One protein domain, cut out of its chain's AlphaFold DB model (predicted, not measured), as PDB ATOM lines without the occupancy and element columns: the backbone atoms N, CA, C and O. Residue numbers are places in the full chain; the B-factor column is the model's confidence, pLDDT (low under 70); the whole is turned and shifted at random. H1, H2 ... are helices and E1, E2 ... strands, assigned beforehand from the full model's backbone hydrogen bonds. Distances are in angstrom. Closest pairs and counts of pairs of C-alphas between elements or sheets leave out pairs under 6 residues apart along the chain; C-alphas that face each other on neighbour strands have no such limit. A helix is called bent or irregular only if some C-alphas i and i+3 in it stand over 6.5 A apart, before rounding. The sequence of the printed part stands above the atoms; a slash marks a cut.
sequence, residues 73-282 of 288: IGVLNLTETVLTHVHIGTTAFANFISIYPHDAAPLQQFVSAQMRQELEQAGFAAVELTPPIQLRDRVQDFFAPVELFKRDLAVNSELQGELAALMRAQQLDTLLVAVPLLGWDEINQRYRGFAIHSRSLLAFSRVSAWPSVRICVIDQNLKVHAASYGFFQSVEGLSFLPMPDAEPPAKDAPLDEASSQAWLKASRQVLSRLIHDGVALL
ATOM      1  N   ILE A  73     199.056 265.297 156.488       94.56
ATOM      2  CA  ILE A  73     198.915 264.242 157.493       94.56
ATOM      3  C   ILE A  73     200.294 263.676 157.818       94.56
ATOM      4  O   ILE A  73     200.993 263.181 156.932       94.56
ATOM      5  N   GLY A  74     200.692 263.735 159.086       96.38
ATOM      6  CA  GLY A  74     201.929 263.112 159.548       96.38
ATOM      7  C   GLY A  74     201.773 261.606 159.695       96.38
ATOM      8  O   GLY A  74     200.830 261.153 160.335       96.38
ATOM      9  N   VAL A  75     202.704 260.831 159.153       96.56
ATOM     10  CA  VAL A  75     202.787 259.380 159.349       96.56
ATOM     11  C   VAL A  75     203.815 259.113 160.438       96.56
ATOM     12  O   VAL A  75     205.009 259.316 160.225       96.56
ATOM     13  N   LEU A  76     203.351 258.670 161.607       95.25
ATOM     14  CA  LEU A  76     204.205 258.338 162.744       95.25
ATOM     15  C   LEU A  76     204.118 256.840 163.038       95.25
ATOM     16  O   LEU A  76     203.099 256.342 163.512       95.25
ATOM     17  N   ASN A  77     205.203 256.117 162.780       92.62
ATOM     18  CA  ASN A  77     205.252 254.685 163.027       92.62
ATOM     19  C   ASN A  77     206.067 254.357 164.285       92.62
ATOM     20  O   ASN A  77     207.293 254.477 164.291       92.62
ATOM     21  N   LEU A  78     205.377 253.923 165.339       89.81
ATOM     22  CA  LEU A  78     205.964 253.511 166.613       89.81
ATOM     23  C   LEU A  78     206.026 251.982 166.768       89.81
ATOM     24  O   LEU A  78     206.310 251.496 167.860       89.81
ATOM     25  N   THR A  79     205.743 251.204 165.719       83.19
ATOM     26  CA  THR A  79     205.835 249.740 165.790       83.19
ATOM     27  C   THR A  79     207.281 249.277 165.928       83.19
ATOM     28  O   THR A  79     208.207 249.914 165.425       83.19
ATOM     29  N   GLU A  80     207.463 248.118 166.555       77.25
ATOM     30  CA  GLU A  80     208.761 247.451 166.637       77.25
ATOM     31  C   GLU A  80     209.293 247.073 165.243       77.25
ATOM     32  O   GLU A  80     208.538 246.906 164.279       77.25
ATOM     33  N   THR A  81     210.617 246.948 165.128       72.88
ATOM     34  CA  THR A  81     211.291 246.571 163.876       72.88
ATOM     35  C   THR A  81     211.189 245.078 163.581       72.88
ATOM     36  O   THR A  81     211.258 244.688 162.416       72.88
ATOM     37  N   VAL A  82     211.017 244.263 164.625       69.88
ATOM     38  CA  VAL A  82     210.978 242.803 164.551       69.88
ATOM     39  C   VAL A  82     209.534 242.323 164.610       69.88
ATOM     40  O   VAL A  82     208.778 242.650 165.528       69.88
ATOM     41  N   LEU A  83     209.154 241.509 163.630       68.06
ATOM     42  CA  LEU A  83     207.900 240.771 163.655       68.06
ATOM     43  C   LEU A  83     208.058 239.592 164.626       68.06
ATOM     44  O   LEU A  83     208.975 238.791 164.474       68.06
ATOM     45  N   THR A  84     207.183 239.473 165.622       68.06
ATOM     46  CA  THR A  84     207.261 238.414 166.638       68.06
ATOM     47  C   THR A  84     205.995 237.582 166.601       68.06
ATOM     48  O   THR A  84     205.011 237.937 167.230       68.06
ATOM     49  N   HIS A  85     205.982 236.458 165.889       67.25
ATOM     50  CA  HIS A  85     204.811 235.584 165.898       67.25
ATOM     51  C   HIS A  85     204.671 234.899 167.267       67.25
ATOM     52  O   HIS A  85     205.642 234.356 167.789       67.25
ATOM     53  N   VAL A  86     203.471 234.915 167.853       69.00
ATOM     54  CA  VAL A  86     203.192 234.262 169.140       69.00
ATOM     55  C   VAL A  86     202.102 233.225 168.924       69.00
ATOM     56  O   VAL A  86     200.929 233.562 168.785       69.00
ATOM     57  N   HIS A  87     202.462 231.949 168.916       68.62
ATOM     58  CA  HIS A  87     201.494 230.863 168.860       68.62
ATOM     59  C   HIS A  87     201.051 230.472 170.268       68.62
ATOM     60  O   HIS A  87     201.895 230.262 171.138       68.62
ATOM     61  N   ILE A  88     199.739 230.349 170.482       67.06
ATOM     62  CA  ILE A  88     199.150 229.925 171.755       67.06
ATOM     63  C   ILE A  88     198.300 228.691 171.484       67.06
ATOM     64  O   ILE A  88     197.205 228.773 170.935       67.06
ATOM     65  N   GLY A  89     198.786 227.519 171.863       62.62
ATOM     66  CA  GLY A  89     198.038 226.279 171.689       62.62
ATOM     67  C   GLY A  89     197.417 225.803 172.995       62.62
ATOM     68  O   GLY A  89     198.014 225.945 174.062       62.62
ATOM     69  N   THR A  90     196.239 225.184 172.912       57.88
ATOM     70  CA  THR A  90     195.665 224.393 174.005       57.88
ATOM     71  C   THR A  90     195.641 222.929 173.579       57.88
ATOM     72  O   THR A  90     194.890 222.536 172.688       57.88
ATOM     73  N   THR A  91     196.470 222.106 174.216       59.16
ATOM     74  CA  THR A  91     196.375 220.643 174.112       59.16
ATOM     75  C   THR A  91     195.343 220.112 175.112       59.16
ATOM     76  O   THR A  91     194.836 220.858 175.949       59.16
ATOM     77  N   ALA A  92     195.052 218.807 175.079       56.22
ATOM     78  CA  ALA A  92     194.196 218.171 176.088       56.22
ATOM     79  C   ALA A  92     194.752 218.284 177.517       56.22
ATOM     80  O   ALA A  92     193.998 218.136 178.476       56.22
ATOM     81  N   PHE A  93     196.053 218.552 177.656       52.69
ATOM     82  CA  PHE A  93     196.765 218.469 178.927       52.69
ATOM     83  C   PHE A  93     197.394 219.796 179.372       52.69
ATOM     84  O   PHE A  93     197.631 219.977 180.562       52.69
ATOM     85  N   ALA A  94     197.665 220.728 178.452       57.22
ATOM     86  CA  ALA A  94     198.352 221.981 178.759       57.22
ATOM     87  C   ALA A  94     198.124 223.077 177.706       57.22
ATOM     88  O   ALA A  94     198.001 222.797 176.510       57.22
ATOM     89  N   ASN A  95     198.169 224.330 178.163       63.31
ATOM     90  CA  ASN A  95     198.390 225.488 177.300       63.31
ATOM     91  C   ASN A  95     199.894 225.655 177.050       63.31
ATOM     92  O   ASN A  95     200.692 225.459 177.968       63.31
ATOM     93  N   PHE A  96     200.281 226.053 175.844       65.19
ATOM     94  CA  PHE A  96     201.668 226.371 175.515       65.19
ATOM     95  C   PHE A  96     201.767 227.657 174.700       65.19
ATOM     96  O   PHE A  96     200.811 228.063 174.041       65.19
ATOM     97  N   ILE A  97     202.942 228.284 174.768       69.38
ATOM     98  CA  ILE A  97     203.272 229.502 174.032       69.38
ATOM     99  C   ILE A  97     204.588 229.265 173.314       69.38
ATOM    100  O   ILE A  97     205.576 228.874 173.942       69.38
ATOM    101  N   SER A  98     204.610 229.563 172.025       69.81
ATOM    102  CA  SER A  98     205.828 229.571 171.228       69.81
ATOM    103  C   SER A  98     205.981 230.936 170.578       69.81
ATOM    104  O   SER A  98     205.032 231.465 170.000       69.81
ATOM    105  N   ILE A  99     207.167 231.523 170.720       71.56
ATOM    106  CA  ILE A  99     207.500 232.831 170.165       71.56
ATOM    107  C   ILE A  99     208.486 232.603 169.025       71.56
ATOM    108  O   ILE A  99     209.540 232.011 169.234       71.56
ATOM    109  N   TYR A 100     208.142 233.080 167.836       69.81
ATOM    110  CA  TYR A 100     208.952 232.934 166.637       69.81
ATOM    111  C   TYR A 100     209.346 234.326 166.141       69.81
ATOM    112  O   TYR A 100     208.505 235.041 165.579       69.81
ATOM    113  N   PRO A 101     210.593 234.763 166.384       68.62
ATOM    114  CA  PRO A 101     211.088 235.988 165.785       68.62
ATOM    115  C   PRO A 101     211.205 235.785 164.274       68.62
ATOM    116  O   PRO A 101     211.720 234.771 163.803       68.62
ATOM    117  N   HIS A 102     210.724 236.756 163.511       67.31
ATOM    118  CA  HIS A 102     210.941 236.818 162.077       67.31
ATOM    119  C   HIS A 102     211.943 237.926 161.775       67.31
ATOM    120  O   HIS A 102     211.626 239.109 161.906       67.31
ATOM    121  N   ASP A 103     213.109 237.530 161.264       63.09
ATOM    122  CA  ASP A 103     214.139 238.432 160.725       63.09
ATOM    123  C   ASP A 103     213.745 239.039 159.363       63.09
ATOM    124  O   ASP A 103     214.546 239.696 158.694       63.09
ATOM    125  N   ALA A 104     212.503 238.819 158.915       55.91
ATOM    126  CA  ALA A 104     212.006 239.371 157.667       55.91
ATOM    127  C   ALA A 104     212.082 240.912 157.689       55.91
ATOM    128  O   ALA A 104     211.573 241.562 158.601       55.91
ATOM    129  N   ALA A 105     212.710 241.464 156.642       55.16
ATOM    130  CA  ALA A 105     212.913 242.885 156.343       55.16
ATOM    131  C   ALA A 105     211.739 243.814 156.748       55.16
ATOM    132  O   ALA A 105     210.573 243.406 156.716       55.16
ATOM    133  N   PRO A 106     212.019 245.090 157.086       73.31
ATOM    134  CA  PRO A 106     211.428 245.755 158.240       73.31
ATOM    135  C   PRO A 106     209.932 245.955 158.056       73.31
ATOM    136  O   PRO A 106     209.490 246.780 157.254       73.31
ATOM    137  N   LEU A 107     209.135 245.246 158.848       73.50
ATOM    138  CA  LEU A 107     207.689 245.442 158.894       73.50
ATOM    139  C   LEU A 107     207.326 246.910 159.161       73.50
ATOM    140  O   LEU A 107     206.349 247.416 158.617       73.50
ATOM    141  N   GLN A 108     208.163 247.618 159.920       81.06
ATOM    142  CA  GLN A 108     208.049 249.057 160.127       81.06
ATOM    143  C   GLN A 108     208.061 249.842 158.800       81.06
ATOM    144  O   GLN A 108     207.216 250.709 158.593       81.06
ATOM    145  N   GLN A 109     208.951 249.502 157.859       85.44
ATOM    146  CA  GLN A 109     208.974 250.123 156.529       85.44
ATOM    147  C   GLN A 109     207.710 249.789 155.738       85.44
ATOM    148  O   GLN A 109     207.160 250.667 155.078       85.44
ATOM    149  N   PHE A 110     207.219 248.549 155.830       86.75
ATOM    150  CA  PHE A 110     205.955 248.162 155.203       86.75
ATOM    151  C   PHE A 110     204.778 248.981 155.750       86.75
ATOM    152  O   PHE A 110     204.008 249.528 154.966       86.75
ATOM    153  N   VAL A 111     204.654 249.104 157.074       88.00
ATOM    154  CA  VAL A 111     203.579 249.870 157.723       88.00
ATOM    155  C   VAL A 111     203.642 251.340 157.306       88.00
ATOM    156  O   VAL A 111     202.635 251.871 156.841       88.00
ATOM    157  N   SER A 112     204.815 251.977 157.377       91.69
ATOM    158  CA  SER A 112     204.988 253.375 156.954       91.69
ATOM    159  C   SER A 112     204.659 253.572 155.470       91.69
ATOM    160  O   SER A 112     203.928 254.498 155.115       91.69
ATOM    161  N   ALA A 113     205.142 252.679 154.597       92.88
ATOM    162  CA  ALA A 113     204.882 252.741 153.162       92.88
ATOM    163  C   ALA A 113     203.394 252.562 152.837       92.88
ATOM    164  O   ALA A 113     202.852 253.326 152.040       92.88
ATOM    165  N   GLN A 114     202.722 251.605 153.484       93.81
ATOM    166  CA  GLN A 114     201.295 251.360 153.297       93.81
ATOM    167  C   GLN A 114     200.454 252.538 153.808       93.81
ATOM    168  O   GLN A 114     199.540 252.971 153.113       93.81
ATOM    169  N   MET A 115     200.773 253.101 154.980       94.56
ATOM    170  CA  MET A 115     200.103 254.299 155.508       94.56
ATOM    171  C   MET A 115     200.219 255.475 154.540       94.56
ATOM    172  O   MET A 115     199.221 256.119 154.224       94.56
ATOM    173  N   ARG A 116     201.428 255.728 154.029       96.19
ATOM    174  CA  ARG A 116     201.677 256.780 153.041       96.19
ATOM    175  C   ARG A 116     200.875 256.550 151.761       96.19
ATOM    176  O   ARG A 116     200.212 257.470 151.294       96.19
ATOM    177  N   GLN A 117     200.901 255.330 151.229       95.69
ATOM    178  CA  GLN A 117     200.172 254.972 150.016       95.69
ATOM    179  C   GLN A 117     198.660 255.194 150.166       95.69
ATOM    180  O   GLN A 117     198.055 255.821 149.300       95.69
ATOM    181  N   GLU A 118     198.048 254.720 151.254       93.62
ATOM    182  CA  GLU A 118     196.605 254.884 151.500       93.62
ATOM    183  C   GLU A 118     196.224 256.367 151.651       93.62
ATOM    184  O   GLU A 118     195.230 256.818 151.084       93.62
ATOM    185  N   LEU A 119     197.047 257.163 152.344       93.56
ATOM    186  CA  LEU A 119     196.847 258.613 152.464       93.56
ATOM    187  C   LEU A 119     196.939 259.329 151.110       93.56
ATOM    188  O   LEU A 119     196.106 260.182 150.794       93.56
ATOM    189  N   GLU A 120     197.939 258.984 150.298       93.06
ATOM    190  CA  GLU A 120     198.134 259.554 148.964       93.06
ATOM    191  C   GLU A 120     196.965 259.205 148.028       93.06
ATOM    192  O   GLU A 120     196.503 260.081 147.288       93.06
ATOM    193  N   GLN A 121     196.451 257.972 148.092       92.25
ATOM    194  CA  GLN A 121     195.267 257.526 147.347       92.25
ATOM    195  C   GLN A 121     193.987 258.237 147.805       92.25
ATOM    196  O   GLN A 121     193.138 258.560 146.977       92.25
ATOM    197  N   ALA A 122     193.871 258.538 149.098       89.25
ATOM    198  CA  ALA A 122     192.739 259.263 149.671       89.25
ATOM    199  C   ALA A 122     192.789 260.791 149.452       89.25
ATOM    200  O   ALA A 122     191.895 261.506 149.899       89.25
ATOM    201  N   GLY A 123     193.801 261.318 148.754       90.25
ATOM    202  CA  GLY A 123     193.880 262.749 148.443       90.25
ATOM    203  C   GLY A 123     194.618 263.595 149.486       90.25
ATOM    204  O   GLY A 123     194.674 264.816 149.345       90.25
ATOM    205  N   PHE A 124     195.287 262.990 150.470       91.31
ATOM    206  CA  PHE A 124     196.083 263.700 151.481       91.31
ATOM    207  C   PHE A 124     197.552 263.863 151.076       91.31
ATOM    208  O   PHE A 124     198.063 263.098 150.257       91.31
ATOM    209  N   ALA A 125     198.238 264.857 151.641       92.88
ATOM    210  CA  ALA A 125     199.690 264.983 151.562       92.88
ATOM    211  C   ALA A 125     200.319 264.299 152.784       92.88
ATOM    212  O   ALA A 125     200.262 264.824 153.896       92.88
ATOM    213  N   ALA A 126     200.893 263.114 152.585       94.88
ATOM    214  CA  ALA A 126     201.540 262.360 153.651       94.88
ATOM    215  C   ALA A 126     202.951 262.903 153.940       94.88
ATOM    216  O   ALA A 126     203.757 263.080 153.027       94.88
ATOM    217  N   VAL A 127     203.256 263.141 155.214       96.06
ATOM    218  CA  VAL A 127     204.570 263.586 155.699       96.06
ATOM    219  C   VAL A 127     205.118 262.511 156.626       96.06
ATOM    220  O   VAL A 127     204.590 262.310 157.715       96.06
ATOM    221  N   GLU A 128     206.158 261.798 156.208       95.25
ATOM    222  CA  GLU A 128     206.783 260.780 157.054       95.25
ATOM    223  C   GLU A 128     207.561 261.429 158.204       95.25
ATOM    224  O   GLU A 128     208.326 262.375 158.002       95.25
ATOM    225  N   LEU A 129     207.343 260.933 159.424       95.00
ATOM    226  CA  LEU A 129     207.930 261.484 160.637       95.00
ATOM    227  C   LEU A 129     208.889 260.498 161.280       95.00
ATOM    228  O   LEU A 129     208.539 259.351 161.555       95.00
ATOM    229  N   THR A 130     210.074 260.991 161.627       91.88
ATOM    230  CA  THR A 130     210.989 260.275 162.514       91.88
ATOM    231  C   THR A 130     210.505 260.423 163.956       91.88
ATOM    232  O   THR A 130     210.431 261.553 164.444       91.88
ATOM    233  N   PRO A 131     210.219 259.323 164.678       89.12
ATOM    234  CA  PRO A 131     209.803 259.404 166.069       89.12
ATOM    235  C   PRO A 131     210.880 260.048 166.969       89.12
ATOM    236  O   PRO A 131     212.024 259.564 167.006       89.12
ATOM    237  N   PRO A 132     210.533 261.093 167.745       89.56
ATOM    238  CA  PRO A 132     211.337 261.565 168.869       89.56
ATOM    239  C   PRO A 132     211.762 260.413 169.788       89.56
ATOM    240  O   PRO A 132     211.025 259.438 169.955       89.56
ATOM    241  N   ILE A 133     212.954 260.515 170.381       88.75
ATOM    242  CA  ILE A 133     213.508 259.472 171.264       88.75
ATOM    243  C   ILE A 133     212.556 259.213 172.440       88.75
ATOM    244  O   ILE A 133     212.231 258.067 172.728       88.75
ATOM    245  N   GLN A 134     211.990 260.274 173.017       87.38
ATOM    246  CA  GLN A 134     211.035 260.218 174.123       87.38
ATOM    247  C   GLN A 134     209.782 259.399 173.778       87.38
ATOM    248  O   GLN A 134     209.300 258.635 174.611       87.38
ATOM    249  N   LEU A 135     209.265 259.531 172.549       87.94
ATOM    250  CA  LEU A 135     208.107 258.758 172.087       87.94
ATOM    251  C   LEU A 135     208.459 257.287 171.842       87.94
ATOM    252  O   LEU A 135     207.619 256.422 172.076       87.94
ATOM    253  N   ARG A 136     209.692 256.993 171.410       85.25
ATOM    254  CA  ARG A 136     210.175 255.612 171.245       85.25
ATOM    255  C   ARG A 136     210.352 254.910 172.583       85.25
ATOM    256  O   ARG A 136     209.817 253.820 172.764       85.25
ATOM    257  N   ASP A 137     211.029 255.553 173.527       86.75
ATOM    258  CA  ASP A 137     211.339 254.961 174.834       86.75
ATOM    259  C   ASP A 137     210.075 254.707 175.669       86.75
ATOM    260  O   ASP A 137     210.037 253.812 176.516       86.75
ATOM    261  N   ARG A 138     209.011 255.471 175.397       87.00
ATOM    262  CA  ARG A 138     207.738 255.433 176.125       87.00
ATOM    263  C   ARG A 138     206.564 254.946 175.288       87.00
ATOM    264  O   ARG A 138     205.414 255.193 175.640       87.00
ATOM    265  N   VAL A 139     206.827 254.223 174.201       85.25
ATOM    266  CA  VAL A 139     205.779 253.712 173.302       85.25
ATOM    267  C   VAL A 139     204.720 252.872 174.031       85.25
ATOM    268  O   VAL A 139     203.538 252.914 173.706       85.25
ATOM    269  N   GLN A 140     205.132 252.149 175.070       80.12
ATOM    270  CA  GLN A 140     204.261 251.322 175.908       80.12
ATOM    271  C   GLN A 140     203.317 252.139 176.806       80.12
ATOM    272  O   GLN A 140     202.248 251.648 177.163       80.12
ATOM    273  N   ASP A 141     203.660 253.396 177.086       84.12
ATOM    274  CA  ASP A 141     202.841 254.339 177.850       84.12
ATOM    275  C   ASP A 141     202.101 255.324 176.933       84.12
ATOM    276  O   ASP A 141     201.646 256.367 177.403       84.12
ATOM    277  N   PHE A 142     202.018 255.047 175.624       86.12
ATOM    278  CA  PHE A 142     201.474 255.998 174.651       86.12
ATOM    279  C   PHE A 142     200.020 256.383 174.957       86.12
ATOM    280  O   PHE A 142     199.637 257.549 174.835       86.12
ATOM    281  N   PHE A 143     199.226 255.410 175.410       83.00
ATOM    282  CA  PHE A 143     197.860 255.619 175.882       83.00
ATOM    283  C   PHE A 143     197.790 255.616 177.407       83.00
ATOM    284  O   PHE A 143     198.573 254.942 178.078       83.00
ATOM    285  N   ALA A 144     196.802 256.322 177.959       73.19
ATOM    286  CA  ALA A 144     196.526 256.267 179.387       73.19
ATOM    287  C   ALA A 144     196.197 254.816 179.841       73.19
ATOM    288  O   ALA A 144     195.419 254.125 179.172       73.19
ATOM    289  N   PRO A 145     196.720 254.339 180.993       58.97
ATOM    290  CA  PRO A 145     196.649 252.928 181.408       58.97
ATOM    291  C   PRO A 145     195.239 252.322 181.506       58.97
ATOM    292  O   PRO A 145     195.073 251.109 181.406       58.97
ATOM    293  N   VAL A 146     194.214 253.152 181.713       55.78
ATOM    294  CA  VAL A 146     192.821 252.720 181.944       55.78
ATOM    295  C   VAL A 146     192.039 252.554 180.627       55.78
ATOM    296  O   VAL A 146     190.882 252.129 180.633       55.78
ATOM    297  N   GLU A 147     192.640 252.888 179.484       56.97
ATOM    298  CA  GLU A 147     191.884 253.146 178.254       56.97
ATOM    299  C   GLU A 147     192.182 252.186 177.104       56.97
ATOM    300  O   GLU A 147     191.466 252.213 176.110       56.97
ATOM    301  N   LEU A 148     193.137 251.260 177.240       56.84
ATOM    302  CA  LEU A 148     193.497 250.312 176.169       56.84
ATOM    303  C   LEU A 148     192.290 249.529 175.603       56.84
ATOM    304  O   LEU A 148     192.260 249.202 174.411       56.84
ATOM    305  N   PHE A 149     191.269 249.300 176.436       58.78
ATOM    306  CA  PHE A 149     190.023 248.607 176.086       58.78
ATOM    307  C   PHE A 149     188.814 249.535 175.887       58.78
ATOM    308  O   PHE A 149     187.733 249.065 175.529       58.78
ATOM    309  N   LYS A 150     188.958 250.844 176.121       60.88
ATOM    310  CA  LYS A 150     187.881 251.817 175.920       60.88
ATOM    311  C   LYS A 150     187.873 252.309 174.474       60.88
ATOM    312  O   LYS A 150     188.901 252.351 173.803       60.88
ATOM    313  N   ARG A 151     186.681 252.679 173.995       59.09
ATOM    314  CA  ARG A 151     186.516 253.364 172.702       59.09
ATOM    315  C   ARG A 151     187.168 254.745 172.707       59.09
ATOM    316  O   ARG A 151     187.696 255.160 171.682       59.09
ATOM    317  N   ASP A 152     187.147 255.401 173.861       67.19
ATOM    318  CA  ASP A 152     187.736 256.715 174.059       67.19
ATOM    319  C   ASP A 152     189.148 256.536 174.609       67.19
ATOM    320  O   ASP A 152     189.336 256.198 175.778       67.19
ATOM    321  N   LEU A 153     190.121 256.692 173.715       78.94
ATOM    322  CA  LEU A 153     191.536 256.734 174.048       78.94
ATOM    323  C   LEU A 153     191.984 258.183 174.210       78.94
ATOM    324  O   LEU A 153     191.609 259.057 173.428       78.94
ATOM    325  N   ALA A 154     192.884 258.403 175.152       85.38
ATOM    326  CA  ALA A 154     193.650 259.618 175.303       85.38
ATOM    327  C   ALA A 154     195.141 259.302 175.196       85.38
ATOM    328  O   ALA A 154     195.647 258.308 175.732       85.38
ATOM    329  N   VAL A 155     195.860 260.190 174.509       88.19
ATOM    330  CA  VAL A 155     197.320 260.216 174.577       88.19
ATOM    331  C   VAL A 155     197.720 260.532 176.012       88.19
ATOM    332  O   VAL A 155     197.173 261.455 176.624       88.19
ATOM    333  N   ASN A 156     198.708 259.810 176.531       89.44
ATOM    334  CA  ASN A 156     199.322 260.116 177.814       89.44
ATOM    335  C   ASN A 156     199.757 261.590 177.889       89.44
ATOM    336  O   ASN A 156     200.471 262.082 177.013       89.44
ATOM    337  N   SER A 157     199.335 262.291 178.945       90.44
ATOM    338  CA  SER A 157     199.582 263.725 179.142       90.44
ATOM    339  C   SER A 157     201.059 264.104 179.068       90.44
ATOM    340  O   SER A 157     201.390 265.196 178.615       90.44
ATOM    341  N   GLU A 158     201.956 263.203 179.461       90.69
ATOM    342  CA  GLU A 158     203.399 263.451 179.427       90.69
ATOM    343  C   GLU A 158     203.980 263.429 178.002       90.69
ATOM    344  O   GLU A 158     205.050 263.980 177.768       90.69
ATOM    345  N   LEU A 159     203.273 262.830 177.038       91.38
ATOM    346  CA  LEU A 159     203.683 262.741 175.631       91.38
ATOM    347  C   LEU A 159     202.985 263.776 174.739       91.38
ATOM    348  O   LEU A 159     203.418 264.028 173.614       91.38
ATOM    349  N   GLN A 160     201.914 264.400 175.238       92.88
ATOM    350  CA  GLN A 160     201.127 265.388 174.499       92.88
ATOM    351  C   GLN A 160     201.966 266.589 174.043       92.88
ATOM    352  O   GLN A 160     201.834 267.034 172.904       92.88
ATOM    353  N   GLY A 161     202.869 267.082 174.901       92.62
ATOM    354  CA  GLY A 161     203.761 268.196 174.567       92.62
ATOM    355  C   GLY A 161     204.686 267.894 173.384       92.62
ATOM    356  O   GLY A 161     204.830 268.731 172.492       92.62
ATOM    357  N   GLU A 162     205.242 266.681 173.341       92.62
ATOM    358  CA  GLU A 162     206.125 266.213 172.265       92.62
ATOM    359  C   GLU A 162     205.370 266.058 170.940       92.62
ATOM    360  O   GLU A 162     205.824 266.545 169.904       92.62
ATOM    361  N   LEU A 163     204.175 265.454 170.961       93.44
ATOM    362  CA  LEU A 163     203.337 265.339 169.762       93.44
ATOM    363  C   LEU A 163     202.909 266.711 169.235       93.44
ATOM    364  O   LEU A 163     203.029 266.972 168.040       93.44
ATOM    365  N   ALA A 164     202.477 267.620 170.113       93.56
ATOM    366  CA  ALA A 164     202.097 268.973 169.717       93.56
ATOM    367  C   ALA A 164     203.285 269.773 169.161       93.56
ATOM    368  O   ALA A 164     203.111 270.597 168.260       93.56
ATOM    369  N   ALA A 165     204.495 269.581 169.695       93.06
ATOM    370  CA  ALA A 165     205.706 270.186 169.147       93.06
ATOM    371  C   ALA A 165     206.031 269.618 167.756       93.06
ATOM    372  O   ALA A 165     206.281 270.391 166.830       93.06
ATOM    373  N   LEU A 166     205.947 268.294 167.589       93.69
ATOM    374  CA  LEU A 166     206.177 267.605 166.319       93.69
ATOM    375  C   LEU A 166     205.187 268.051 165.231       93.69
ATOM    376  O   LEU A 166     205.606 268.393 164.124       93.69
ATOM    377  N   MET A 167     203.889 268.117 165.552       93.69
ATOM    378  CA  MET A 167     202.844 268.576 164.626       93.69
ATOM    379  C   MET A 167     203.060 270.025 164.190       93.69
ATOM    380  O   MET A 167     202.993 270.323 162.999       93.69
ATOM    381  N   ARG A 168     203.384 270.922 165.131       93.44
ATOM    382  CA  ARG A 168     203.659 272.335 164.825       93.44
ATOM    383  C   ARG A 168     204.908 272.511 163.969       93.44
ATOM    384  O   ARG A 168     204.868 273.264 163.001       93.44
ATOM    385  N   ALA A 169     205.994 271.806 164.292       93.38
ATOM    386  CA  ALA A 169     207.250 271.887 163.546       93.38
ATOM    387  C   ALA A 169     207.085 271.472 162.075       93.38
ATOM    388  O   ALA A 169     207.734 272.033 161.198       93.38
ATOM    389  N   GLN A 170     206.198 270.511 161.812       94.31
ATOM    390  CA  GLN A 170     205.962 269.950 160.480       94.31
ATOM    391  C   GLN A 170     204.716 270.516 159.779       94.31
ATOM    392  O   GLN A 170     204.401 270.089 158.664       94.31
ATOM    393  N   GLN A 171     204.035 271.487 160.409       92.75
ATOM    394  CA  GLN A 171     202.796 272.110 159.924       92.75
ATOM    395  C   GLN A 171     201.732 271.063 159.564       92.75
ATOM    396  O   GLN A 171     201.243 271.010 158.434       92.75
ATOM    397  N   LEU A 172     201.444 270.174 160.513       91.88
ATOM    398  CA  LEU A 172     200.531 269.050 160.326       91.88
ATOM    399  C   LEU A 172     199.177 269.332 160.952       91.88
ATOM    400  O   LEU A 172     199.095 269.793 162.091       91.88
ATOM    401  N   ASP A 173     198.126 268.947 160.237       88.19
ATOM    402  CA  ASP A 173     196.759 269.045 160.740       88.19
ATOM    403  C   ASP A 173     196.377 267.836 161.584       88.19
ATOM    404  O   ASP A 173     195.528 267.894 162.470       88.19
ATOM    405  N   THR A 174     196.968 266.690 161.282       92.75
ATOM    406  CA  THR A 174     196.582 265.419 161.877       92.75
ATOM    407  C   THR A 174     197.756 264.458 161.801       92.75
ATOM    408  O   THR A 174     198.579 264.530 160.882       92.75
ATOM    409  N   LEU A 175     197.836 263.545 162.760       95.00
ATOM    410  CA  LEU A 175     198.756 262.417 162.730       95.00
ATOM    411  C   LEU A 175     197.987 261.128 162.479       95.00
ATOM    412  O   LEU A 175     197.000 260.853 163.154       95.00
ATOM    413  N   LEU A 176     198.482 260.311 161.561       94.88
ATOM    414  CA  LEU A 176     198.164 258.898 161.480       94.88
ATOM    415  C   LEU A 176     199.299 258.139 162.175       94.88
ATOM    416  O   LEU A 176     200.444 258.153 161.718       94.88
ATOM    417  N   VAL A 177     198.989 257.508 163.303       93.62
ATOM    418  CA  VAL A 177     199.961 256.863 164.184       93.62
ATOM    419  C   VAL A 177     199.725 255.361 164.220       93.62
ATOM    420  O   VAL A 177     198.614 254.916 164.505       93.62
ATOM    421  N   ALA A 178     200.771 254.575 163.977       90.44
ATOM    422  CA  ALA A 178     200.772 253.139 164.242       90.44
ATOM    423  C   ALA A 178     201.465 252.876 165.584       90.44
ATOM    424  O   ALA A 178     202.643 253.190 165.742       90.44
ATOM    425  N   VAL A 179     200.734 252.318 166.548       87.44
ATOM    426  CA  VAL A 179     201.222 252.057 167.914       87.44
ATOM    427  C   VAL A 179     201.079 250.566 168.218       87.44
ATOM    428  O   VAL A 179     200.020 250.004 167.928       87.44
ATOM    429  N   PRO A 180     202.091 249.896 168.796       80.25
ATOM    430  CA  PRO A 180     201.936 248.523 169.250       80.25
ATOM    431  C   PRO A 180     200.880 248.440 170.359       80.25
ATOM    432  O   PRO A 180     200.816 249.276 171.260       80.25
ATOM    433  N   LEU A 181     200.038 247.416 170.297       72.75
ATOM    434  CA  LEU A 181     199.086 247.090 171.343       72.75
ATOM    435  C   LEU A 181     199.721 246.143 172.347       72.75
ATOM    436  O   LEU A 181     200.090 245.020 172.016       72.75
ATOM    437  N   LEU A 182     199.742 246.576 173.603       62.25
ATOM    438  CA  LEU A 182     199.958 245.687 174.735       62.25
ATOM    439  C   LEU A 182     198.631 245.000 175.060       62.25
ATOM    440  O   LEU A 182     197.827 245.491 175.853       62.25
ATOM    441  N   GLY A 183     198.370 243.887 174.378       55.62
ATOM    442  CA  GLY A 183     197.215 243.046 174.664       55.62
ATOM    443  C   GLY A 183     197.446 242.156 175.886       55.62
ATOM    444  O   GLY A 183     198.578 241.780 176.199       55.62
ATOM    445  N   TRP A 184     196.350 241.824 176.561       49.50
ATOM    446  CA  TRP A 184     196.281 240.735 177.530       49.50
ATOM    447  C   TRP A 184     195.409 239.640 176.915       49.50
ATOM    448  O   TRP A 184     194.320 239.950 176.431       49.50
ATOM    449  N   ASP A 185     195.868 238.389 176.920       48.72
ATOM    450  CA  ASP A 185     194.960 237.254 176.699       48.72
ATOM    451  C   ASP A 185     193.979 237.145 177.878       48.72
ATOM    452  O   ASP A 185     194.322 237.500 179.011       48.72
ATOM    453  N   GLU A 186     192.826 236.514 177.648       45.03
ATOM    454  CA  GLU A 186     191.892 235.996 178.662       45.03
ATOM    455  C   GLU A 186     192.599 235.114 179.722       45.03
ATOM    456  O   GLU A 186     192.055 234.851 180.792       45.03
ATOM    457  N   ILE A 187     193.840 234.691 179.450       48.38
ATOM    458  CA  ILE A 187     194.706 233.849 180.290       48.38
ATOM    459  C   ILE A 187     195.799 234.671 181.029       48.38
ATOM    460  O   ILE A 187     196.815 234.129 181.459       48.38
ATOM    461  N   ASN A 188     195.613 235.983 181.240       41.38
ATOM    462  CA  ASN A 188     196.507 236.856 182.036       41.38
ATOM    463  C   ASN A 188     197.950 237.003 181.511       41.38
ATOM    464  O   ASN A 188     198.885 237.203 182.289       41.38
ATOM    465  N   GLN A 189     198.164 236.921 180.200       48.66
ATOM    466  CA  GLN A 189     199.507 237.031 179.627       48.66
ATOM    467  C   GLN A 189     199.648 238.273 178.760       48.66
ATOM    468  O   GLN A 189     198.811 238.546 177.904       48.66
ATOM    469  N   ARG A 190     200.728 239.022 179.008       46.00
ATOM    470  CA  ARG A 190     201.096 240.217 178.247       46.00
ATOM    471  C   ARG A 190     201.693 239.796 176.913       46.00
ATOM    472  O   ARG A 190     202.770 239.200 176.887       46.00
ATOM    473  N   TYR A 191     201.040 240.157 175.820       53.34
ATOM    474  CA  TYR A 191     201.649 240.061 174.503       53.34
ATOM    475  C   TYR A 191     202.659 241.200 174.340       53.34
ATOM    476  O   TYR A 191     202.350 242.361 174.616       53.34
ATOM    477  N   ARG A 192     203.885 240.865 173.937       44.84
ATOM    478  CA  ARG A 192     204.908 241.829 173.516       44.84
ATOM    479  C   ARG A 192     205.263 241.551 172.061       44.84
ATOM    480  O   ARG A 192     205.278 240.388 171.660       44.84
ATOM    481  N   GLY A 193     205.553 242.607 171.310       48.91
ATOM    482  CA  GLY A 193     205.870 242.523 169.891       48.91
ATOM    483  C   GLY A 193     204.649 242.491 168.977       48.91
ATOM    484  O   GLY A 193     203.515 242.282 169.416       48.91
ATOM    485  N   PHE A 194     204.904 242.729 167.687       51.59
ATOM    486  CA  PHE A 194     203.940 242.533 166.608       51.59
ATOM    487  C   PHE A 194     203.632 241.039 166.515       51.59
ATOM    488  O   PHE A 194     204.379 240.296 165.886       51.59
ATOM    489  N   ALA A 195     202.569 240.598 167.168       52.09
ATOM    490  CA  ALA A 195     202.174 239.214 167.228       52.09
ATOM    491  C   ALA A 195     201.028 239.003 166.278       52.09
ATOM    492  O   ALA A 195     200.028 239.700 166.373       52.09
ATOM    493  N   ILE A 196     201.188 238.037 165.373       53.06
ATOM    494  CA  ILE A 196     200.030 237.268 164.976       53.06
ATOM    495  C   ILE A 196     199.829 236.180 166.016       53.06
ATOM    496  O   ILE A 196     200.749 235.413 166.276       53.06
ATOM    497  N   HIS A 197     198.636 236.112 166.583       58.00
ATOM    498  CA  HIS A 197     198.255 235.066 167.516       58.00
ATOM    499  C   HIS A 197     197.425 234.009 166.833       58.00
ATOM    500  O   HIS A 197     196.379 234.341 166.285       58.00
ATOM    501  N   SER A 198     197.834 232.752 166.945       55.59
ATOM    502  CA  SER A 198     196.982 231.624 166.595       55.59
ATOM    503  C   SER A 198     196.604 230.805 167.798       55.59
ATOM    504  O   SER A 198     197.439 230.549 168.658       55.59
ATOM    505  N   ARG A 199     195.337 230.382 167.811       57.28
ATOM    506  CA  ARG A 199     194.763 229.526 168.841       57.28
ATOM    507  C   ARG A 199     194.306 228.211 168.235       57.28
ATOM    508  O   ARG A 199     193.385 228.212 167.429       57.28
ATOM    509  N   SER A 200     194.916 227.108 168.654       54.69
ATOM    510  CA  SER A 200     194.370 225.769 168.409       54.69
ATOM    511  C   SER A 200     193.503 225.377 169.604       54.69
ATOM    512  O   SER A 200     194.010 225.196 170.712       54.69
ATOM    513  N   LEU A 201     192.186 225.319 169.406       55.78
ATOM    514  CA  LEU A 201     191.244 224.750 170.372       55.78
ATOM    515  C   LEU A 201     191.068 223.278 170.010       55.78
ATOM    516  O   LEU A 201     190.672 223.017 168.882       55.78
ATOM    517  N   LEU A 202     191.356 222.354 170.933       52.97
ATOM    518  CA  LEU A 202     191.092 220.903 170.856       52.97
ATOM    519  C   LEU A 202     190.322 220.450 169.592       52.97
ATOM    520  O   LEU A 202     189.095 220.518 169.545       52.97
ATOM    521  N   ALA A 203     191.077 219.988 168.583       46.50
ATOM    522  CA  ALA A 203     190.635 219.467 167.277       46.50
ATOM    523  C   ALA A 203     190.148 220.470 166.203       46.50
ATOM    524  O   ALA A 203     189.829 220.053 165.088       46.50
ATOM    525  N   PHE A 204     190.148 221.777 166.460       49.31
ATOM    526  CA  PHE A 204     189.923 222.799 165.437       49.31
ATOM    527  C   PHE A 204     191.255 223.288 164.862       49.31
ATOM    528  O   PHE A 204     191.960 224.085 165.474       49.31
ATOM    529  N   SER A 205     191.561 222.877 163.633       51.00
ATOM    530  CA  SER A 205     192.688 223.359 162.818       51.00
ATOM    531  C   SER A 205     192.453 224.774 162.261       51.00
ATOM    532  O   SER A 205     192.724 225.067 161.097       51.00
ATOM    533  N   ARG A 206     191.900 225.674 163.083       52.16
ATOM    534  CA  ARG A 206     191.680 227.075 162.715       52.16
ATOM    535  C   ARG A 206     192.711 227.956 163.377       52.16
ATOM    536  O   ARG A 206     192.672 228.209 164.572       52.16
ATOM    537  N   VAL A 207     193.589 228.487 162.549       55.38
ATOM    538  CA  VAL A 207     194.553 229.500 162.934       55.38
ATOM    539  C   VAL A 207     193.899 230.860 162.701       55.38
ATOM    540  O   VAL A 207     193.630 231.261 161.570       55.38
ATOM    541  N   SER A 208     193.576 231.547 163.795       57.44
ATOM    542  CA  SER A 208     193.230 232.969 163.726       57.44
ATOM    543  C   SER A 208     194.504 233.796 163.639       57.44
ATOM    544  O   SER A 208     195.570 233.315 164.012       57.44
ATOM    545  N   ALA A 209     194.389 235.011 163.120       59.34
ATOM    546  CA  ALA A 209     195.441 236.004 163.147       59.34
ATOM    547  C   ALA A 209     194.891 237.317 163.708       59.34
ATOM    548  O   ALA A 209     193.876 237.812 163.218       59.34
ATOM    549  N   TRP A 210     195.565 237.896 164.703       66.75
ATOM    550  CA  TRP A 210     195.248 239.230 165.222       66.75
ATOM    551  C   TRP A 210     196.507 240.080 165.195       66.75
ATOM    552  O   TRP A 210     197.527 239.565 165.622       66.75
ATOM    553  N   PRO A 211     196.465 241.331 164.723       68.25
ATOM    554  CA  PRO A 211     197.602 242.237 164.778       68.25
ATOM    555  C   PRO A 211     197.659 242.916 166.153       68.25
ATOM    556  O   PRO A 211     196.682 243.518 166.600       68.25
ATOM    557  N   SER A 212     198.815 242.920 166.811       74.12
ATOM    558  CA  SER A 212     199.051 243.753 168.001       74.12
ATOM    559  C   SER A 212     199.490 245.173 167.617       74.12
ATOM    560  O   SER A 212     200.447 245.720 168.154       74.12
ATOM    561  N   VAL A 213     198.785 245.799 166.670       79.06
ATOM    562  CA  VAL A 213     198.986 247.203 166.281       79.06
ATOM    563  C   VAL A 213     197.647 247.910 166.245       79.06
ATOM    564  O   VAL A 213     196.658 247.383 165.740       79.06
ATOM    565  N   ARG A 214     197.627 249.135 166.762       82.81
ATOM    566  CA  ARG A 214     196.508 250.060 166.657       82.81
ATOM    567  C   ARG A 214     196.880 251.188 165.710       82.81
ATOM    568  O   ARG A 214     197.937 251.799 165.859       82.81
ATOM    569  N   ILE A 215     195.985 251.475 164.770       87.69
ATOM    570  CA  ILE A 215     196.086 252.646 163.902       87.69
ATOM    571  C   ILE A 215     195.209 253.740 164.500       87.69
ATOM    572  O   ILE A 215     194.014 253.552 164.714       87.69
ATOM    573  N   CYS A 216     195.817 254.875 164.816       89.12
ATOM    574  CA  CYS A 216     195.149 256.015 165.421       89.12
ATOM    575  C   CYS A 216     195.260 257.233 164.527       89.12
ATOM    576  O   CYS A 216     196.302 257.492 163.939       89.12
ATOM    577  N   VAL A 217     194.197 258.011 164.499       90.88
ATOM    578  CA  VAL A 217     194.176 259.365 163.973       90.88
ATOM    579  C   VAL A 217     194.201 260.311 165.171       90.88
ATOM    580  O   VAL A 217     193.394 260.155 166.081       90.88
ATOM    581  N   ILE A 218     195.133 261.258 165.212       92.44
ATOM    582  CA  ILE A 218     195.255 262.244 166.293       92.44
ATOM    583  C   ILE A 218     195.115 263.637 165.692       92.44
ATOM    584  O   ILE A 218     195.904 264.009 164.821       92.44
ATOM    585  N   ASP A 219     194.108 264.387 166.134       91.25
ATOM    586  CA  ASP A 219     193.851 265.746 165.647       91.25
ATOM    587  C   ASP A 219     194.779 266.794 166.301       91.25
ATOM    588  O   ASP A 219     195.571 266.488 167.196       91.25
ATOM    589  N   GLN A 220     194.686 268.056 165.866       88.81
ATOM    590  CA  GLN A 220     195.474 269.160 166.441       88.81
ATOM    591  C   GLN A 220     195.191 269.407 167.937       88.81
ATOM    592  O   GLN A 220     196.024 269.994 168.628       88.81
ATOM    593  N   ASN A 221     194.039 268.953 168.447       89.19
ATOM    594  CA  ASN A 221     193.670 269.020 169.863       89.19
ATOM    595  C   ASN A 221     194.139 267.781 170.643       89.19
ATOM    596  O   ASN A 221     193.769 267.609 171.804       89.19
ATOM    597  N   LEU A 222     194.939 266.917 170.009       90.56
ATOM    598  CA  LEU A 222     195.446 265.658 170.548       90.56
ATOM    599  C   LEU A 222     194.348 264.650 170.906       90.56
ATOM    600  O   LEU A 222     194.575 263.713 171.678       90.56
ATOM    601  N   LYS A 223     193.156 264.806 170.325       89.75
ATOM    602  CA  LYS A 223     192.071 263.844 170.463       89.75
ATOM    603  C   LYS A 223     192.364 262.625 169.602       89.75
ATOM    604  O   LYS A 223     192.656 262.744 168.413       89.75
ATOM    605  N   VAL A 224     192.246 261.443 170.203       88.75
ATOM    606  CA  VAL A 224     192.479 260.176 169.509       88.75
ATOM    607  C   VAL A 224     191.181 259.666 168.891       88.75
ATOM    608  O   VAL A 224     190.182 259.426 169.565       88.75
ATOM    609  N   HIS A 225     191.233 259.439 167.590       86.44
ATOM    610  CA  HIS A 225     190.250 258.727 166.794       86.44
ATOM    611  C   HIS A 225     190.879 257.400 166.378       86.44
ATOM    612  O   HIS A 225     191.651 257.323 165.425       86.44
ATOM    613  N   ALA A 226     190.620 256.343 167.137       74.88
ATOM    614  CA  ALA A 226     191.263 255.061 166.893       74.88
ATOM    615  C   ALA A 226     190.470 254.201 165.906       74.88
ATOM    616  O   ALA A 226     189.267 253.996 166.070       74.88
ATOM    617  N   ALA A 227     191.171 253.612 164.938       66.88
ATOM    618  CA  ALA A 227     190.699 252.424 164.253       66.88
ATOM    619  C   ALA A 227     191.164 251.212 165.062       66.88
ATOM    620  O   ALA A 227     192.355 250.949 165.251       66.88
ATOM    621  N   SER A 228     190.207 250.459 165.585       65.75
ATOM    622  CA  SER A 228     190.461 249.128 166.118       65.75
ATOM    623  C   SER A 228     189.339 248.221 165.688       65.75
ATOM    624  O   SER A 228     188.235 248.287 166.215       65.75
ATOM    625  N   TYR A 229     189.658 247.351 164.745       53.12
ATOM    626  CA  TYR A 229     188.830 246.207 164.427       53.12
ATOM    627  C   TYR A 229     189.692 244.971 164.627       53.12
ATOM    628  O   TYR A 229     190.257 244.404 163.697       53.12
ATOM    629  N   GLY A 230     189.825 244.594 165.900       48.78
ATOM    630  CA  GLY A 230     190.213 243.246 166.270       48.78
ATOM    631  C   GLY A 230     189.089 242.318 165.843       48.78
ATOM    632  O   GLY A 230     188.141 242.102 166.590       48.78
ATOM    633  N   PHE A 231     189.164 241.804 164.622       48.09
ATOM    634  CA  PHE A 231     188.390 240.636 164.255       48.09
ATOM    635  C   PHE A 231     189.337 239.511 163.897       48.09
ATOM    636  O   PHE A 231     190.333 239.694 163.201       48.09
ATOM    637  N   PHE A 232     188.977 238.341 164.410       50.59
ATOM    638  CA  PHE A 232     189.425 237.033 163.982       50.59
ATOM    639  C   PHE A 232     189.400 236.955 162.453       50.59
ATOM    640  O   PHE A 232     188.369 236.632 161.862       50.59
ATOM    641  N   GLN A 233     190.521 237.246 161.794       50.38
ATOM    642  CA  GLN A 233     190.687 236.804 160.421       50.38
ATOM    643  C   GLN A 233     191.151 235.356 160.488       50.38
ATOM    644  O   GLN A 233     192.257 235.051 160.933       50.38
ATOM    645  N   SER A 234     190.245 234.457 160.106       53.94
ATOM    646  CA  SER A 234     190.618 233.096 159.743       53.94
ATOM    647  C   SER A 234     191.479 233.209 158.497       53.94
ATOM    648  O   SER A 234     190.980 233.588 157.439       53.94
ATOM    649  N   VAL A 235     192.765 232.915 158.623       51.72
ATOM    650  CA  VAL A 235     193.666 232.908 157.475       51.72
ATOM    651  C   VAL A 235     193.712 231.481 156.952       51.72
ATOM    652  O   VAL A 235     194.217 230.572 157.613       51.72
ATOM    653  N   GLU A 236     193.142 231.271 155.769       49.69
ATOM    654  CA  GLU A 236     193.235 229.988 155.077       49.69
ATOM    655  C   GLU A 236     194.701 229.673 154.739       49.69
ATOM    656  O   GLU A 236     195.449 230.542 154.291       49.69
ATOM    657  N   GLY A 237     195.121 228.423 154.949       47.69
ATOM    658  CA  GLY A 237     196.460 227.951 154.580       47.69
ATOM    659  C   GLY A 237     197.514 228.003 155.688       47.69
ATOM    660  O   GLY A 237     198.597 227.466 155.492       47.69
ATOM    661  N   LEU A 238     197.202 228.537 156.873       53.50
ATOM    662  CA  LEU A 238     198.056 228.389 158.063       53.50
ATOM    663  C   LEU A 238     197.813 227.066 158.810       53.50
ATOM    664  O   LEU A 238     198.121 226.929 159.988       53.50
ATOM    665  N   SER A 239     197.222 226.088 158.129       44.44
ATOM    666  CA  SER A 239     196.535 224.936 158.710       44.44
ATOM    667  C   SER A 239     197.419 223.958 159.492       44.44
ATOM    668  O   SER A 239     196.885 223.000 160.042       44.44
ATOM    669  N   PHE A 240     198.737 224.163 159.562       48.03
ATOM    670  CA  PHE A 240     199.661 223.196 160.149       48.03
ATOM    671  C   PHE A 240     200.865 223.891 160.794       48.03
ATOM    672  O   PHE A 240     201.990 223.756 160.329       48.03
ATOM    673  N   LEU A 241     200.659 224.591 161.912       46.75
ATOM    674  CA  LEU A 241     201.700 224.472 162.930       46.75
ATOM    675  C   LEU A 241     201.607 223.035 163.439       46.75
ATOM    676  O   LEU A 241     200.484 222.604 163.732       46.75
ATOM    677  N   PRO A 242     202.711 222.269 163.473       46.41
ATOM    678  CA  PRO A 242     202.674 220.919 164.004       46.41
ATOM    679  C   PRO A 242     202.076 221.000 165.407       46.41
ATOM    680  O   PRO A 242     202.662 221.578 166.323       46.41
ATOM    681  N   MET A 243     200.861 220.468 165.547       43.50
ATOM    682  CA  MET A 243     200.331 220.150 166.858       43.50
ATOM    683  C   MET A 243     201.335 219.169 167.457       43.50
ATOM    684  O   MET A 243     201.754 218.244 166.755       43.50
ATOM    685  N   PRO A 244     201.801 219.389 168.691       41.81
ATOM    686  CA  PRO A 244     202.709 218.457 169.329       41.81
ATOM    687  C   PRO A 244     201.960 217.144 169.556       41.81
ATOM    688  O   PRO A 244     201.329 216.952 170.591       41.81
ATOM    689  N   ASP A 245     202.007 216.243 168.579       41.38
ATOM    690  CA  ASP A 245     201.367 214.931 168.675       41.38
ATOM    691  C   ASP A 245     202.181 213.968 169.563       41.38
ATOM    692  O   ASP A 245     201.744 212.848 169.815       41.38
ATOM    693  N   ALA A 246     203.331 214.395 170.104       42.66
ATOM    694  CA  ALA A 246     204.075 213.616 171.100       42.66
ATOM    695  C   ALA A 246     205.044 214.442 171.964       42.66
ATOM    696  O   ALA A 246     205.242 214.111 173.129       42.66
ATOM    697  N   GLU A 247     205.616 215.527 171.441       44.53
ATOM    698  CA  GLU A 247     206.523 216.401 172.187       44.53
ATOM    699  C   GLU A 247     206.238 217.858 171.817       44.53
ATOM    700  O   GLU A 247     206.029 218.139 170.631       44.53
ATOM    701  N   PRO A 248     206.189 218.795 172.788       45.69
ATOM    702  CA  PRO A 248     206.126 220.217 172.467       45.69
ATOM    703  C   PRO A 248     207.262 220.533 171.487       45.69
ATOM    704  O   PRO A 248     208.377 220.049 171.717       45.69
ATOM    705  N   PRO A 249     207.023 221.313 170.409       50.78
ATOM    706  CA  PRO A 249     208.126 221.777 169.580       50.78
ATOM    707  C   PRO A 249     209.179 222.361 170.515       50.78
ATOM    708  O   PRO A 249     208.824 223.057 171.475       50.78
ATOM    709  N   ALA A 250     210.449 222.011 170.282       54.91
ATOM    710  CA  ALA A 250     211.538 222.515 171.104       54.91
ATOM    711  C   ALA A 250     211.332 224.020 171.277       54.91
ATOM    712  O   ALA A 250     211.039 224.725 170.305       54.91
ATOM    713  N   LYS A 251     211.378 224.484 172.527       52.72
ATOM    714  CA  LYS A 251     211.259 225.905 172.833       52.72
ATOM    715  C   LYS A 251     212.243 226.636 171.912       52.72
ATOM    716  O   LYS A 251     213.414 226.274 171.885       52.72
ATOM    717  N   ASP A 252     211.733 227.576 171.121       56.19
ATOM    718  CA  ASP A 252     212.505 228.367 170.152       56.19
ATOM    719  C   ASP A 252     212.906 227.645 168.840       56.19
ATOM    720  O   ASP A 252     213.782 228.117 168.116       56.19
ATOM    721  N   ALA A 253     212.260 226.529 168.475       58.81
ATOM    722  CA  ALA A 253     212.425 225.936 167.145       58.81
ATOM    723  C   ALA A 253     211.980 226.937 166.055       58.81
ATOM    724  O   ALA A 253     210.859 227.450 166.130       58.81
ATOM    725  N   PRO A 254     212.815 227.229 165.041       63.53
ATOM    726  CA  PRO A 254     212.448 228.166 163.990       63.53
ATOM    727  C   PRO A 254     211.279 227.618 163.168       63.53
ATOM    728  O   PRO A 254     211.177 226.412 162.931       63.53
ATOM    729  N   LEU A 255     210.407 228.516 162.707       65.88
ATOM    730  CA  LEU A 255     209.429 228.169 161.680       65.88
ATOM    731  C   LEU A 255     210.165 227.789 160.397       65.88
ATOM    732  O   LEU A 255     211.179 228.399 160.054       65.88
ATOM    733  N   ASP A 256     209.629 226.813 159.667       74.06
ATOM    734  CA  ASP A 256     210.082 226.588 158.301       74.06
ATOM    735  C   ASP A 256     209.782 227.821 157.427       74.06
ATOM    736  O   ASP A 256     208.907 228.641 157.727       74.06
ATOM    737  N   GLU A 257     210.519 227.953 156.325       75.25
ATOM    738  CA  GLU A 257     210.422 229.115 155.443       75.25
ATOM    739  C   GLU A 257     209.010 229.304 154.863       75.25
ATOM    740  O   GLU A 257     208.531 230.431 154.752       75.25
ATOM    741  N   ALA A 258     208.299 228.222 154.527       73.62
ATOM    742  CA  ALA A 258     206.961 228.321 153.945       73.62
ATOM    743  C   ALA A 258     205.945 228.847 154.969       73.62
ATOM    744  O   ALA A 258     205.164 229.753 154.658       73.62
ATOM    745  N   SER A 259     206.004 228.340 156.201       72.56
ATOM    746  CA  SER A 259     205.225 228.829 157.338       72.56
ATOM    747  C   SER A 259     205.546 230.293 157.635       72.56
ATOM    748  O   SER A 259     204.636 231.111 157.780       72.56
ATOM    749  N   SER A 260     206.831 230.657 157.645       73.81
ATOM    750  CA  SER A 260     207.302 232.034 157.838       73.81
ATOM    751  C   SER A 260     206.725 233.002 156.798       73.81
ATOM    752  O   SER A 260     206.147 234.036 157.146       73.81
ATOM    753  N   GLN A 261     206.774 232.639 155.513       76.56
ATOM    754  CA  GLN A 261     206.217 233.460 154.435       76.56
ATOM    755  C   GLN A 261     204.687 233.560 154.491       76.56
ATOM    756  O   GLN A 261     204.128 234.631 154.233       76.56
ATOM    757  N   ALA A 262     203.992 232.478 154.852       74.62
ATOM    758  CA  ALA A 262     202.541 232.492 155.020       74.62
ATOM    759  C   ALA A 262     202.116 233.456 156.141       74.62
ATOM    760  O   ALA A 262     201.208 234.271 155.948       74.62
ATOM    761  N   TRP A 263     202.824 233.435 157.272       73.19
ATOM    762  CA  TRP A 263     202.604 234.354 158.389       73.19
ATOM    763  C   TRP A 263     202.891 235.810 158.029       73.19
ATOM    764  O   TRP A 263     202.100 236.703 158.349       73.19
ATOM    765  N   LEU A 264     203.980 236.071 157.310       76.31
ATOM    766  CA  LEU A 264     204.303 237.416 156.845       76.31
ATOM    767  C   LEU A 264     203.227 237.954 155.892       76.31
ATOM    768  O   LEU A 264     202.793 239.101 156.020       76.31
ATOM    769  N   LYS A 265     202.750 237.124 154.958       78.56
ATOM    770  CA  LYS A 265     201.664 237.484 154.036       78.56
ATOM    771  C   LYS A 265     200.376 237.814 154.793       78.56
ATOM    772  O   LYS A 265     199.773 238.852 154.523       78.56
ATOM    773  N   ALA A 266     199.993 236.974 155.752       75.69
ATOM    774  CA  ALA A 266     198.834 237.200 156.611       75.69
ATOM    775  C   ALA A 266     198.953 238.514 157.400       75.69
ATOM    776  O   ALA A 266     198.019 239.317 157.414       75.69
ATOM    777  N   SER A 267     200.132 238.778 157.979       76.19
ATOM    778  CA  SER A 267     200.427 240.007 158.737       76.19
ATOM    779  C   SER A 267     200.171 241.238 157.888       76.19
ATOM    780  O   SER A 267     199.484 242.167 158.307       76.19
ATOM    781  N   ARG A 268     200.711 241.231 156.666       81.44
ATOM    782  CA  ARG A 268     200.595 242.342 155.724       81.44
ATOM    783  C   ARG A 268     199.149 242.580 155.310       81.44
ATOM    784  O   ARG A 268     198.722 243.724 155.308       81.44
ATOM    785  N   GLN A 269     198.381 241.527 155.023       81.12
ATOM    786  CA  GLN A 269     196.964 241.653 154.653       81.12
ATOM    787  C   GLN A 269     196.131 242.291 155.769       81.12
ATOM    788  O   GLN A 269     195.384 243.242 155.529       81.12
ATOM    789  N   VAL A 270     196.299 241.795 156.993       78.69
ATOM    790  CA  VAL A 270     195.620 242.317 158.180       78.69
ATOM    791  C   VAL A 270     196.011 243.780 158.434       78.69
ATOM    792  O   VAL A 270     195.144 244.620 158.674       78.69
ATOM    793  N   LEU A 271     197.302 244.110 158.330       81.75
ATOM    794  CA  LEU A 271     197.798 245.478 158.496       81.75
ATOM    795  C   LEU A 271     197.272 246.434 157.440       81.75
ATOM    796  O   LEU A 271     196.810 247.512 157.795       81.75
ATOM    797  N   SER A 272     197.330 246.054 156.163       86.62
ATOM    798  CA  SER A 272     196.796 246.877 155.078       86.62
ATOM    799  C   SER A 272     195.332 247.204 155.332       86.62
ATOM    800  O   SER A 272     194.937 248.357 155.181       86.62
ATOM    801  N   ARG A 273     194.541 246.231 155.807       85.06
ATOM    802  CA  ARG A 273     193.144 246.474 156.165       85.06
ATOM    803  C   ARG A 273     192.997 247.460 157.325       85.06
ATOM    804  O   ARG A 273     192.209 248.392 157.211       85.06
ATOM    805  N   LEU A 274     193.755 247.287 158.408       84.44
ATOM    806  CA  LEU A 274     193.716 248.214 159.545       84.44
ATOM    807  C   LEU A 274     194.132 249.635 159.166       84.44
ATOM    808  O   LEU A 274     193.530 250.597 159.637       84.44
ATOM    809  N   ILE A 275     195.167 249.768 158.339       89.50
ATOM    810  CA  ILE A 275     195.658 251.059 157.859       89.50
ATOM    811  C   ILE A 275     194.593 251.721 156.990       89.50
ATOM    812  O   ILE A 275     194.278 252.885 157.217       89.50
ATOM    813  N   HIS A 276     193.999 250.972 156.061       89.81
ATOM    814  CA  HIS A 276     192.890 251.444 155.240       89.81
ATOM    815  C   HIS A 276     191.715 251.939 156.097       89.81
ATOM    816  O   HIS A 276     191.241 253.058 155.914       89.81
ATOM    817  N   ASP A 277     191.289 251.148 157.088       86.00
ATOM    818  CA  ASP A 277     190.208 251.530 158.002       86.00
ATOM    819  C   ASP A 277     190.587 252.769 158.843       86.00
ATOM    820  O   ASP A 277     189.741 253.623 159.098       86.00
ATOM    821  N   GLY A 278     191.860 252.910 159.235       87.06
ATOM    822  CA  GLY A 278     192.394 254.097 159.910       87.06
ATOM    823  C   GLY A 278     192.383 255.350 159.036       87.06
ATOM    824  O   GLY A 278     191.958 256.409 159.491       87.06
ATOM    825  N   VAL A 279     192.778 255.232 157.768       89.38
ATOM    826  CA  VAL A 279     192.685 256.329 156.793       89.38
ATOM    827  C   VAL A 279     191.227 256.687 156.518       89.38
ATOM    828  O   VAL A 279     190.910 257.864 156.413       89.38
ATOM    829  N   ALA A 280     190.306 255.722 156.505       87.75
ATOM    830  CA  ALA A 280     188.876 255.991 156.348       87.75
ATOM    831  C   ALA A 280     188.266 256.806 157.512       87.75
ATOM    832  O   ALA A 280     187.206 257.415 157.343       87.75
ATOM    833  N   LEU A 281     188.921 256.858 158.683       85.75
ATOM    834  CA  LEU A 281     188.531 257.762 159.775       85.75
ATOM    835  C   LEU A 281     188.857 259.227 159.473       85.75
ATOM    836  O   LEU A 281     188.198 260.118 160.015       85.75
ATOM    837  N   LEU A 282     189.830 259.479 158.593       84.94
ATOM    838  CA  LEU A 282     190.108 260.795 158.029       84.94
ATOM    839  C   LEU A 282     189.006 261.105 157.014       84.94
ATOM    840  O   LEU A 282     189.196 261.027 155.802       84.94
TER     841      LEU A 282
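Overview. This is residues 73 to 282 of the 288 residues of an uncharacterized protein of Solimonas aquatica (UniProt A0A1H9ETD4). Two sheets follow each other along an elongated body: a strongly twisted five-stranded sheet at one end, with H1 and H4 over one of its faces, and a smaller sheet, E3 E2 E6, at the other, with the long helix H4 reaching from one to the other. H3 grazes the larger sheet, H2 packs on H3, and long loops fill out the rest, among them residues 228 to 256. The printed part has 210 residues, with named elements in the order E1 E2 E3 H1 E4 H2 H3 E5 E6 E7 E8 H4; the class is mixed, helices and strands. The sheets, E4 E1 E5 E7 E8 and E3 E2 E6, are both mixed; the whole is compact, with a radius of gyration of the C-alphas of 18.1 A and spans of 59 by 34 by 27 A.

Arrangement. Start at E1, residues 73 to 77, parallel to E4, residues 125 to 129, with N 75 and O 127 at 2.8 A, and to E5, residues 174 to 180, with N 176 and O 74 at 2.8 A, both within hydrogen-bond range. Next comes E7, residues 213 to 219, antiparallel to E5, with N 177 and O 216 at 2.8 A. E7 forms a hairpin with E8, residues 224 to 227, where N 225 and O 217 are 2.7 A apart. H1, residues 107 to 121, and H4, residues 257 to 280, are on the same face, making two layers, helices on one face of a sheet, at heights over the sheet of 8.5 A and 9.9 A. They touch through residues 268 to 279 of H4 alone, closest at the C-alphas of Met 115 and Ile 275, 6.0 A, the same way at 37 degrees, only just a steep tilt. H3, residues 157 to 169, only grazes this sheet with residues 163 to 167; its residues 159 to 162 alone touch H2, residues 133 to 137, closest at the C-alphas of Leu 135 and Leu 159, 6.9 A. E4, H2 H3 and E5 form a split strand-helix-strand unit, two strands running the same way with E1 between them, its crossover right-handed. Look next at the hairpin of E2, residues 83 to 90, and E3, residues 95 to 102, with N 87 and O 98 at 2.8 A; E6, residues 197 to 200, is parallel to E2, with N 88 and O 198 at 2.9 A. H4 is on this sheet too, with residues 260 to 267. Every O i to N i+4 pair is within hydrogen-bond range in H1, H2 and H4, and 7 of 9 in H3.

Along the chain. Find C-alpha 73, where E1 begins, at (198.915, 264.242, 157.493). H4 runs 34.5 A from C-alpha 257 at (210.422, 229.115, 155.443) to C-alpha 280 at (188.876, 255.991, 156.348). E2 spans 22.9 A, E3 22.8 A and H1 20.8 A. H3, 19.2 A long, is only just irregular: C-alphas 158 and 161 are 6.8 A apart.

Size, cuts and confidence. The C-alphas farthest apart, those of Gln 171 and Ala 246, are 59.6 A apart. The printed part has no cut; the links H2 to H3, E5 to E6, E6 to E7 and E8 to H4 are long. Mean pLDDT of the printed part is 73.6, with 90 residues under 70, among them 182 to 211 and 227 to 255.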